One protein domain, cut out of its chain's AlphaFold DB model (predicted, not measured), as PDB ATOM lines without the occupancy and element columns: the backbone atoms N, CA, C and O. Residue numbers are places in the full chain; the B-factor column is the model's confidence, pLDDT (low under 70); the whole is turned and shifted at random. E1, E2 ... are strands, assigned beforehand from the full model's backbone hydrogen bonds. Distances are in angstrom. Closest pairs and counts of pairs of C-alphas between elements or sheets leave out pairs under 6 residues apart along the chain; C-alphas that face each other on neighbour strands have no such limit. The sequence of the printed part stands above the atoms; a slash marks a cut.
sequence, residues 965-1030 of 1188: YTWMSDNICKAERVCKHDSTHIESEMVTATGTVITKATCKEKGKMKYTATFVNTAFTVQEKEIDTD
ATOM      1  N   TYR A 965     209.935 194.178 190.388       88.06
ATOM      2  CA  TYR A 965     209.134 195.373 190.654       88.06
ATOM      3  C   TYR A 965     207.694 194.967 190.959       88.06
ATOM      4  O   TYR A 965     207.124 194.106 190.293       88.06
ATOM      5  N   THR A 966     207.101 195.545 192.000       86.56
ATOM      6  CA  THR A 966     205.738 195.241 192.454       86.56
ATOM      7  C   THR A 966     205.006 196.541 192.765       86.56
ATOM      8  O   THR A 966     205.328 197.237 193.726       86.56
ATOM      9  N   TRP A 967     204.001 196.868 191.953       84.56
ATOM     10  CA  TRP A 967     203.085 197.979 192.210       84.56
ATOM     11  C   TRP A 967     202.035 197.543 193.237       84.56
ATOM     12  O   TRP A 967     201.215 196.676 192.947       84.56
ATOM     13  N   MET A 968     202.093 198.106 194.446       83.81
ATOM     14  CA  MET A 968     201.222 197.727 195.576       83.81
ATOM     15  C   MET A 968     199.981 198.621 195.689       83.81
ATOM     16  O   MET A 968     198.973 198.221 196.263       83.81
ATOM     17  N   SER A 969     200.046 199.812 195.098       79.06
ATOM     18  CA  SER A 969     198.898 200.635 194.715       79.06
ATOM     19  C   SER A 969     199.129 201.140 193.287       79.06
ATOM     20  O   SER A 969     200.174 200.876 192.683       79.06
ATOM     21  N   ASP A 970     198.191 201.902 192.730       78.25
ATOM     22  CA  ASP A 970     198.386 202.541 191.423       78.25
ATOM     23  C   ASP A 970     199.527 203.563 191.394       78.25
ATOM     24  O   ASP A 970     200.079 203.823 190.329       78.25
ATOM     25  N   ASN A 971     199.916 204.093 192.557       81.50
ATOM     26  CA  ASN A 971     200.940 205.121 192.701       81.50
ATOM     27  C   ASN A 971     202.092 204.742 193.649       81.50
ATOM     28  O   ASN A 971     202.837 205.632 194.044       81.50
ATOM     29  N   ILE A 972     202.267 203.475 194.041       85.25
ATOM     30  CA  ILE A 972     203.401 203.032 194.877       85.25
ATOM     31  C   ILE A 972     204.028 201.778 194.269       85.25
ATOM     32  O   ILE A 972     203.374 200.738 194.151       85.25
ATOM     33  N   CYS A 973     205.317 201.869 193.937       87.19
ATOM     34  CA  CYS A 973     206.110 200.767 193.404       87.19
ATOM     35  C   CYS A 973     207.201 200.353 194.400       87.19
ATOM     36  O   CYS A 973     207.918 201.195 194.943       87.19
ATOM     37  N   LYS A 974     207.340 199.047 194.624       89.06
ATOM     38  CA  LYS A 974     208.436 198.431 195.377       89.06
ATOM     39  C   LYS A 974     209.384 197.734 194.407       89.06
ATOM     40  O   LYS A 974     208.936 196.885 193.642       89.06
ATOM     41  N   ALA A 975     210.671 198.047 194.477       88.62
ATOM     42  CA  ALA A 975     211.736 197.254 193.875       88.62
ATOM     43  C   ALA A 975     212.347 196.330 194.938       88.62
ATOM     44  O   ALA A 975     212.532 196.732 196.090       88.62
ATOM     45  N   GLU A 976     212.663 195.092 194.576       86.75
ATOM     46  CA  GLU A 976     213.368 194.142 195.439       86.75
ATOM     47  C   GLU A 976     214.310 193.247 194.621       86.75
ATOM     48  O   GLU A 976     213.946 192.766 193.548       86.75
ATOM     49  N   ARG A 977     215.527 193.005 195.125       82.75
ATOM     50  CA  ARG A 977     216.463 192.009 194.583       82.75
ATOM     51  C   ARG A 977     217.066 191.177 195.711       82.75
ATOM     52  O   ARG A 977     217.483 191.704 196.738       82.75
ATOM     53  N   VAL A 978     217.111 189.868 195.499       82.25
ATOM     54  CA  VAL A 978     217.577 188.865 196.471       82.25
ATOM     55  C   VAL A 978     218.957 188.371 196.045       82.25
ATOM     56  O   VAL A 978     219.185 188.202 194.851       82.25
ATOM     57  N   CYS A 979     219.897 188.129 196.959       80.19
ATOM     58  CA  CYS A 979     221.192 187.562 196.576       80.19
ATOM     59  C   CYS A 979     221.039 186.087 196.151       80.19
ATOM     60  O   CYS A 979     220.508 185.267 196.894       80.19
ATOM     61  N   LYS A 980     221.561 185.701 194.981       76.75
ATOM     62  CA  LYS A 980     221.568 184.298 194.514       76.75
ATOM     63  C   LYS A 980     222.444 183.384 195.386       76.75
ATOM     64  O   LYS A 980     222.305 182.168 195.315       76.75
ATOM     65  N   HIS A 981     223.333 183.962 196.198       73.38
ATOM     66  CA  HIS A 981     224.150 183.254 197.191       73.38
ATOM     67  C   HIS A 981     223.619 183.382 198.630       73.38
ATOM     68  O   HIS A 981     224.191 182.778 199.530       73.38
ATOM     69  N   ASP A 982     222.550 184.153 198.860       74.88
ATOM     70  CA  ASP A 982     221.872 184.258 200.156       74.88
ATOM     71  C   ASP A 982     220.420 184.719 199.952       74.88
ATOM     72  O   ASP A 982     220.151 185.908 199.760       74.88
ATOM     73  N   SER A 983     219.471 183.783 200.012       73.88
ATOM     74  CA  SER A 983     218.047 184.081 199.819       73.88
ATOM     75  C   SER A 983     217.425 184.927 200.937       73.88
ATOM     76  O   SER A 983     216.314 185.427 200.764       73.88
ATOM     77  N   THR A 984     218.126 185.118 202.062       73.81
ATOM     78  CA  THR A 984     217.704 186.001 203.158       73.81
ATOM     79  C   THR A 984     218.225 187.429 202.993       73.81
ATOM     80  O   THR A 984     217.636 188.365 203.534       73.81
ATOM     81  N   HIS A 985     219.286 187.628 202.202       75.25
ATOM     82  CA  HIS A 985     219.840 188.949 201.934       75.25
ATOM     83  C   HIS A 985     219.088 189.611 200.772       75.25
ATOM     84  O   HIS A 985     219.302 189.292 199.599       75.25
ATOM     85  N   ILE A 986     218.205 190.554 201.109       79.50
ATOM     86  CA  ILE A 986     217.328 191.252 200.161       79.50
ATOM     87  C   ILE A 986     217.592 192.758 200.228       79.50
ATOM     88  O   ILE A 986     217.377 193.385 201.262       79.50
ATOM     89  N   GLU A 987     218.001 193.357 199.110       86.06
ATOM     90  CA  GLU A 987     217.901 194.806 198.922       86.06
ATOM     91  C   GLU A 987     216.487 195.149 198.441       86.06
ATOM     92  O   GLU A 987     215.977 194.525 197.508       86.06
ATOM     93  N   SER A 988     215.853 196.166 199.026       86.06
ATOM     94  CA  SER A 988     214.552 196.647 198.564       86.06
ATOM     95  C   SER A 988     214.356 198.135 198.831       86.06
ATOM     96  O   SER A 988     214.820 198.661 199.839       86.06
ATOM     97  N   GLU A 989     213.641 198.795 197.924       86.62
ATOM     98  CA  GLU A 989     213.242 200.195 198.022       86.62
ATOM     99  C   GLU A 989     211.766 200.334 197.621       86.62
ATOM    100  O   GLU A 989     211.255 199.572 196.799       86.62
ATOM    101  N   MET A 990     211.063 201.300 198.209       87.06
ATOM    102  CA  MET A 990     209.643 201.548 197.975       87.06
ATOM    103  C   MET A 990     209.428 203.040 197.743       87.06
ATOM    104  O   MET A 990     209.774 203.847 198.603       87.06
ATOM    105  N   VAL A 991     208.856 203.401 196.593       85.94
ATOM    106  CA  VAL A 991     208.707 204.799 196.167       85.94
ATOM    107  C   VAL A 991     207.282 205.104 195.718       85.94
ATOM    108  O   VAL A 991     206.621 204.291 195.065       85.94
ATOM    109  N   THR A 992     206.818 206.308 196.048       86.44
ATOM    110  CA  THR A 992     205.553 206.849 195.546       86.44
ATOM    111  C   THR A 992     205.786 207.472 194.171       86.44
ATOM    112  O   THR A 992     206.608 208.371 194.010       86.44
ATOM    113  N   ALA A 993     205.061 206.983 193.174       82.06
ATOM    114  CA  ALA A 993     205.135 207.403 191.788       82.06
ATOM    115  C   ALA A 993     204.412 208.735 191.537       82.06
ATOM    116  O   ALA A 993     203.363 209.016 192.119       82.06
ATOM    117  N   THR A 994     204.937 209.526 190.601       80.81
ATOM    118  CA  THR A 994     204.313 210.789 190.175       80.81
ATOM    119  C   THR A 994     203.313 210.524 189.050       80.81
ATOM    120  O   THR A 994     203.655 209.850 188.080       80.81
ATOM    121  N   GLY A 995     202.080 211.023 189.186       79.69
ATOM    122  CA  GLY A 995     200.971 210.775 188.253       79.69
ATOM    123  C   GLY A 995     200.696 211.927 187.281       79.69
ATOM    124  O   GLY A 995     200.735 213.091 187.672       79.69
ATOM    125  N   THR A 996     200.369 211.600 186.029       77.06
ATOM    126  CA  THR A 996     200.030 212.537 184.942       77.06
ATOM    127  C   THR A 996     198.773 212.066 184.201       77.06
ATOM    128  O   THR A 996     198.653 210.887 183.870       77.06
ATOM    129  N   VAL A 997     197.829 212.968 183.911       75.25
ATOM    130  CA  VAL A 997     196.618 212.646 183.125       75.25
ATOM    131  C   VAL A 997     196.970 212.518 181.641       75.25
ATOM    132  O   VAL A 997     197.635 213.395 181.097       75.25
ATOM    133  N   ILE A 998     196.467 211.470 180.984       77.25
ATOM    134  CA  ILE A 998     196.568 211.268 179.529       77.25
ATOM    135  C   ILE A 998     195.246 211.650 178.843       77.25
ATOM    136  O   ILE A 998     195.234 212.449 177.911       77.25
ATOM    137  N   THR A 999     194.121 211.119 179.342       74.56
ATOM    138  CA  THR A 999     192.789 211.256 178.719       74.56
ATOM    139  C   THR A 999     191.708 211.436 179.789       74.56
ATOM    140  O   THR A 999     191.801 210.857 180.871       74.56
ATOM    141  N   LYS A1000     190.658 212.217 179.504       67.94
ATOM    142  CA  LYS A1000     189.544 212.487 180.434       67.94
ATOM    143  C   LYS A1000     188.315 211.620 180.117       67.94
ATOM    144  O   LYS A1000     187.980 211.446 178.953       67.94
ATOM    145  N   ALA A1001     187.647 211.115 181.155       73.31
ATOM    146  CA  ALA A1001     186.519 210.186 181.047       73.31
ATOM    147  C   ALA A1001     185.190 210.821 180.584       73.31
ATOM    148  O   ALA A1001     184.952 212.020 180.760       73.31
ATOM    149  N   THR A1002     184.294 209.973 180.072       73.31
ATOM    150  CA  THR A1002     182.893 210.259 179.702       73.31
ATOM    151  C   THR A1002     181.969 209.136 180.206       73.31
ATOM    152  O   THR A1002     182.447 208.150 180.759       73.31
ATOM    153  N   CYS A1003     180.648 209.225 180.008       64.62
ATOM    154  CA  CYS A1003     179.708 208.137 180.346       64.62
ATOM    155  C   CYS A1003     179.681 206.983 179.314       64.62
ATOM    156  O   CYS A1003     178.794 206.130 179.352       64.62
ATOM    157  N   LYS A1004     180.630 206.975 178.364       63.53
ATOM    158  CA  LYS A1004     180.787 205.950 177.311       63.53
ATOM    159  C   LYS A1004     182.205 205.382 177.235       63.53
ATOM    160  O   LYS A1004     182.364 204.223 176.871       63.53
ATOM    161  N   GLU A1005     183.213 206.169 177.611       69.62
ATOM    162  CA  GLU A1005     184.638 205.821 177.538       69.62
ATOM    163  C   GLU A1005     185.375 206.263 178.814       69.62
ATOM    164  O   GLU A1005     185.125 207.352 179.340       69.62
ATOM    165  N   LYS A1006     186.283 205.417 179.316       69.69
ATOM    166  CA  LYS A1006     187.110 205.701 180.498       69.69
ATOM    167  C   LYS A1006     188.207 206.731 180.206       69.69
ATOM    168  O   LYS A1006     188.658 206.879 179.072       69.69
ATOM    169  N   GLY A1007     188.650 207.434 181.246       74.38
ATOM    170  CA  GLY A1007     189.849 208.273 181.187       74.38
ATOM    171  C   GLY A1007     191.120 207.439 181.365       74.38
ATOM    172  O   GLY A1007     191.043 206.232 181.579       74.38
ATOM    173  N   LYS A1008     192.297 208.069 181.295       78.44
ATOM    174  CA  LYS A1008     193.602 207.410 181.488       78.44
ATOM    175  C   LYS A1008     194.592 208.296 182.242       78.44
ATOM    176  O   LYS A1008     194.655 209.502 181.991       78.44
ATOM    177  N   MET A1009     195.399 207.692 183.113       79.19
ATOM    178  CA  MET A1009     196.533 208.322 183.806       79.19
ATOM    179  C   MET A1009     197.786 207.444 183.746       79.19
ATOM    180  O   MET A1009     197.683 206.222 183.804       79.19
ATOM    181  N   LYS A1010     198.962 208.078 183.702       83.38
ATOM    182  CA  LYS A1010     200.282 207.441 183.779       83.38
ATOM    183  C   LYS A1010     200.974 207.789 185.092       83.38
ATOM    184  O   LYS A1010     201.024 208.961 185.453       83.38
ATOM    185  N   TYR A1011     201.546 206.799 185.764       84.19
ATOM    186  CA  TYR A1011     202.390 206.956 186.945       84.19
ATOM    187  C   TYR A1011     203.828 206.523 186.643       84.19
ATOM    188  O   TYR A1011     204.036 205.464 186.052       84.19
ATOM    189  N   THR A1012     204.808 207.304 187.099       86.00
ATOM    190  CA  THR A1012     206.245 207.027 186.923       86.00
ATOM    191  C   THR A1012     206.944 206.968 188.287       86.00
ATOM    192  O   THR A1012     206.855 207.910 189.080       86.00
ATOM    193  N   ALA A1013     207.610 205.848 188.570       86.19
ATOM    194  CA  ALA A1013     208.332 205.545 189.805       86.19
ATOM    195  C   ALA A1013     209.847 205.535 189.559       86.19
ATOM    196  O   ALA A1013     210.341 204.733 188.766       86.19
ATOM    197  N   THR A1014     210.580 206.387 190.275       84.94
ATOM    198  CA  THR A1014     212.046 206.499 190.203       84.94
ATOM    199  C   THR A1014     212.650 206.121 191.549       84.94
ATOM    200  O   THR A1014     212.216 206.639 192.575       84.94
ATOM    201  N   PHE A1015     213.648 205.240 191.530       87.81
ATOM    202  CA  PHE A1015     214.346 204.726 192.711       87.81
ATOM    203  C   PHE A1015     215.681 205.453 192.934       87.81
ATOM    204  O   PHE A1015     216.289 205.952 191.985       87.81
ATOM    205  N   VAL A1016     216.130 205.518 194.187       84.75
ATOM    206  CA  VAL A1016     217.400 206.131 194.610       84.75
ATOM    207  C   VAL A1016     218.546 205.116 194.565       84.75
ATOM    208  O   VAL A1016     219.675 205.477 194.229       84.75
ATOM    209  N   ASN A1017     218.280 203.840 194.857       80.94
ATOM    210  CA  ASN A1017     219.236 202.760 194.644       80.94
ATOM    211  C   ASN A1017     219.458 202.570 193.137       80.94
ATOM    212  O   ASN A1017     218.582 202.102 192.415       80.94
ATOM    213  N   THR A1018     220.666 202.885 192.666       82.00
ATOM    214  CA  THR A1018     221.044 202.838 191.244       82.00
ATOM    215  C   THR A1018     221.031 201.432 190.633       82.00
ATOM    216  O   THR A1018     221.211 201.295 189.426       82.00
ATOM    217  N   ALA A1019     220.824 200.381 191.434       77.88
ATOM    218  CA  ALA A1019     220.539 199.036 190.941       77.88
ATOM    219  C   ALA A1019     219.103 198.862 190.406       77.88
ATOM    220  O   ALA A1019     218.821 197.857 189.753       77.88
ATOM    221  N   PHE A1020     218.196 199.797 190.701       88.19
ATOM    222  CA  PHE A1020     216.780 199.734 190.354       88.19
ATOM    223  C   PHE A1020     216.448 200.737 189.239       88.19
ATOM    224  O   PHE A1020     216.777 201.920 189.311       88.19
ATOM    225  N   THR A1021     215.795 200.263 188.180       86.31
ATOM    226  CA  THR A1021     215.418 201.064 187.012       86.31
ATOM    227  C   THR A1021     214.039 201.695 187.185       86.31
ATOM    228  O   THR A1021     213.149 201.122 187.815       86.31
ATOM    229  N   VAL A1022     213.855 202.877 186.589       87.00
ATOM    230  CA  VAL A1022     212.574 203.601 186.560       87.00
ATOM    231  C   VAL A1022     211.465 202.698 186.011       87.00
ATOM    232  O   VAL A1022     211.656 202.027 184.997       87.00
ATOM    233  N   GLN A1023     210.309 202.697 186.676       89.75
ATOM    234  CA  GLN A1023     209.125 201.929 186.287       89.75
ATOM    235  C   GLN A1023     207.966 202.859 185.939       89.75
ATOM    236  O   GLN A1023     207.800 203.913 186.548       89.75
ATOM    237  N   GLU A1024     207.114 202.441 185.007       87.06
ATOM    238  CA  GLU A1024     205.926 203.195 184.602       87.06
ATOM    239  C   GLU A1024     204.682 202.300 184.578       87.06
ATOM    240  O   GLU A1024     204.766 201.116 184.250       87.06
ATOM    241  N   LYS A1025     203.522 202.867 184.922       81.00
ATOM    242  CA  LYS A1025     202.221 202.185 184.915       81.00
ATOM    243  C   LYS A1025     201.143 203.122 184.377       81.00
ATOM    244  O   LYS A1025     200.958 204.212 184.912       81.00
ATOM    245  N   GLU A1026     200.397 202.691 183.367       85.19
ATOM    246  CA  GLU A1026     199.167 203.369 182.939       85.19
ATOM    247  C   GLU A1026     197.936 202.666 183.516       85.19
ATOM    248  O   GLU A1026     197.911 201.438 183.628       85.19
ATOM    249  N   ILE A1027     196.923 203.446 183.902       78.38
ATOM    250  CA  ILE A1027     195.634 202.956 184.399       78.38
ATOM    251  C   ILE A1027     194.463 203.724 183.783       78.38
ATOM    252  O   ILE A1027     194.583 204.906 183.445       78.38
ATOM    253  N   ASP A1028     193.312 203.061 183.712       76.56
ATOM    254  CA  ASP A1028     192.057 203.649 183.250       76.56
ATOM    255  C   ASP A1028     191.270 204.226 184.434       76.56
ATOM    256  O   ASP A1028     191.040 203.537 185.428       76.56
ATOM    257  N   THR A1029     190.811 205.473 184.322       71.38
ATOM    258  CA  THR A1029     189.957 206.128 185.327       71.38
ATOM    259  C   THR A1029     188.478 205.997 184.964       71.38
ATOM    260  O   THR A1029     188.117 205.995 183.786       71.38
ATOM    261  N   ASP A1030     187.614 205.836 185.969       64.38
ATOM    262  CA  ASP A1030     186.209 205.462 185.763       64.38
ATOM    263  C   ASP A1030     185.378 206.443 184.924       64.38
ATOM    264  O   ASP A1030     185.685 207.629 184.792       64.38
TER     265      ASP A1030
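AT A GLANCE: This is residues 965 to 1030 of the 1188 residues of the protein "Putative fibronectin type III domain protein" of Clostridium sp. CAG:288 (UniProt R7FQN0). Two small, strongly twisted sheets, E1-E2-E3 and E4-E5-E6, follow each other along a rod, only partly face to face as a loose sandwich, their strands crossed at 44 degrees. The 66 printed residues have six strands, E1 to E6, and no named helix: all strand. Each sheet is a meander, each strand the antiparallel neighbour of the one before. The whole is loose, with a radius of gyration of the C-alphas of 15.4 A, and spans 53 by 19 by 13 A.

IN THESE COORDINATES: E3, residues 982 to 992, is 28.2 A long; E2, 972 to 979, 23.6 A; E1, 965 to 969, 12.2 A, from C-alpha 965 at (209.134, 195.373, 190.654). E4 is 994 to 999, 16.3 A; E5, 1007 to 1013, 20.6 A; E6, 1023 to 1029, 19.6 A, to C-alpha 1029 at (189.957, 206.128, 185.327).

HOW THE PARTS SIT: Within hydrogen-bond range are N 975 and O 989 in hairpin E2-E3, 2.8 A, N 966 and O 974 in hairpin E1-E2, 2.8 A, N 996 and O 1010 in hairpin E4-E5, 2.8 A, and N 1011 and O 1025 in hairpin E5-E6, 2.8 A. E3 runs on into E4 at 59 degrees. The closest C-alphas of E2 and E5, Cys 973 and Ala 1013, are 6.4 A apart.

THE WHOLE: The farthest C-alphas, His 981 and Cys 1003, are 53.6 A apart. The printed part has no cut and no long link. The pLDDT is under 70 at residues 1000, 1003 to 1006 and 1030.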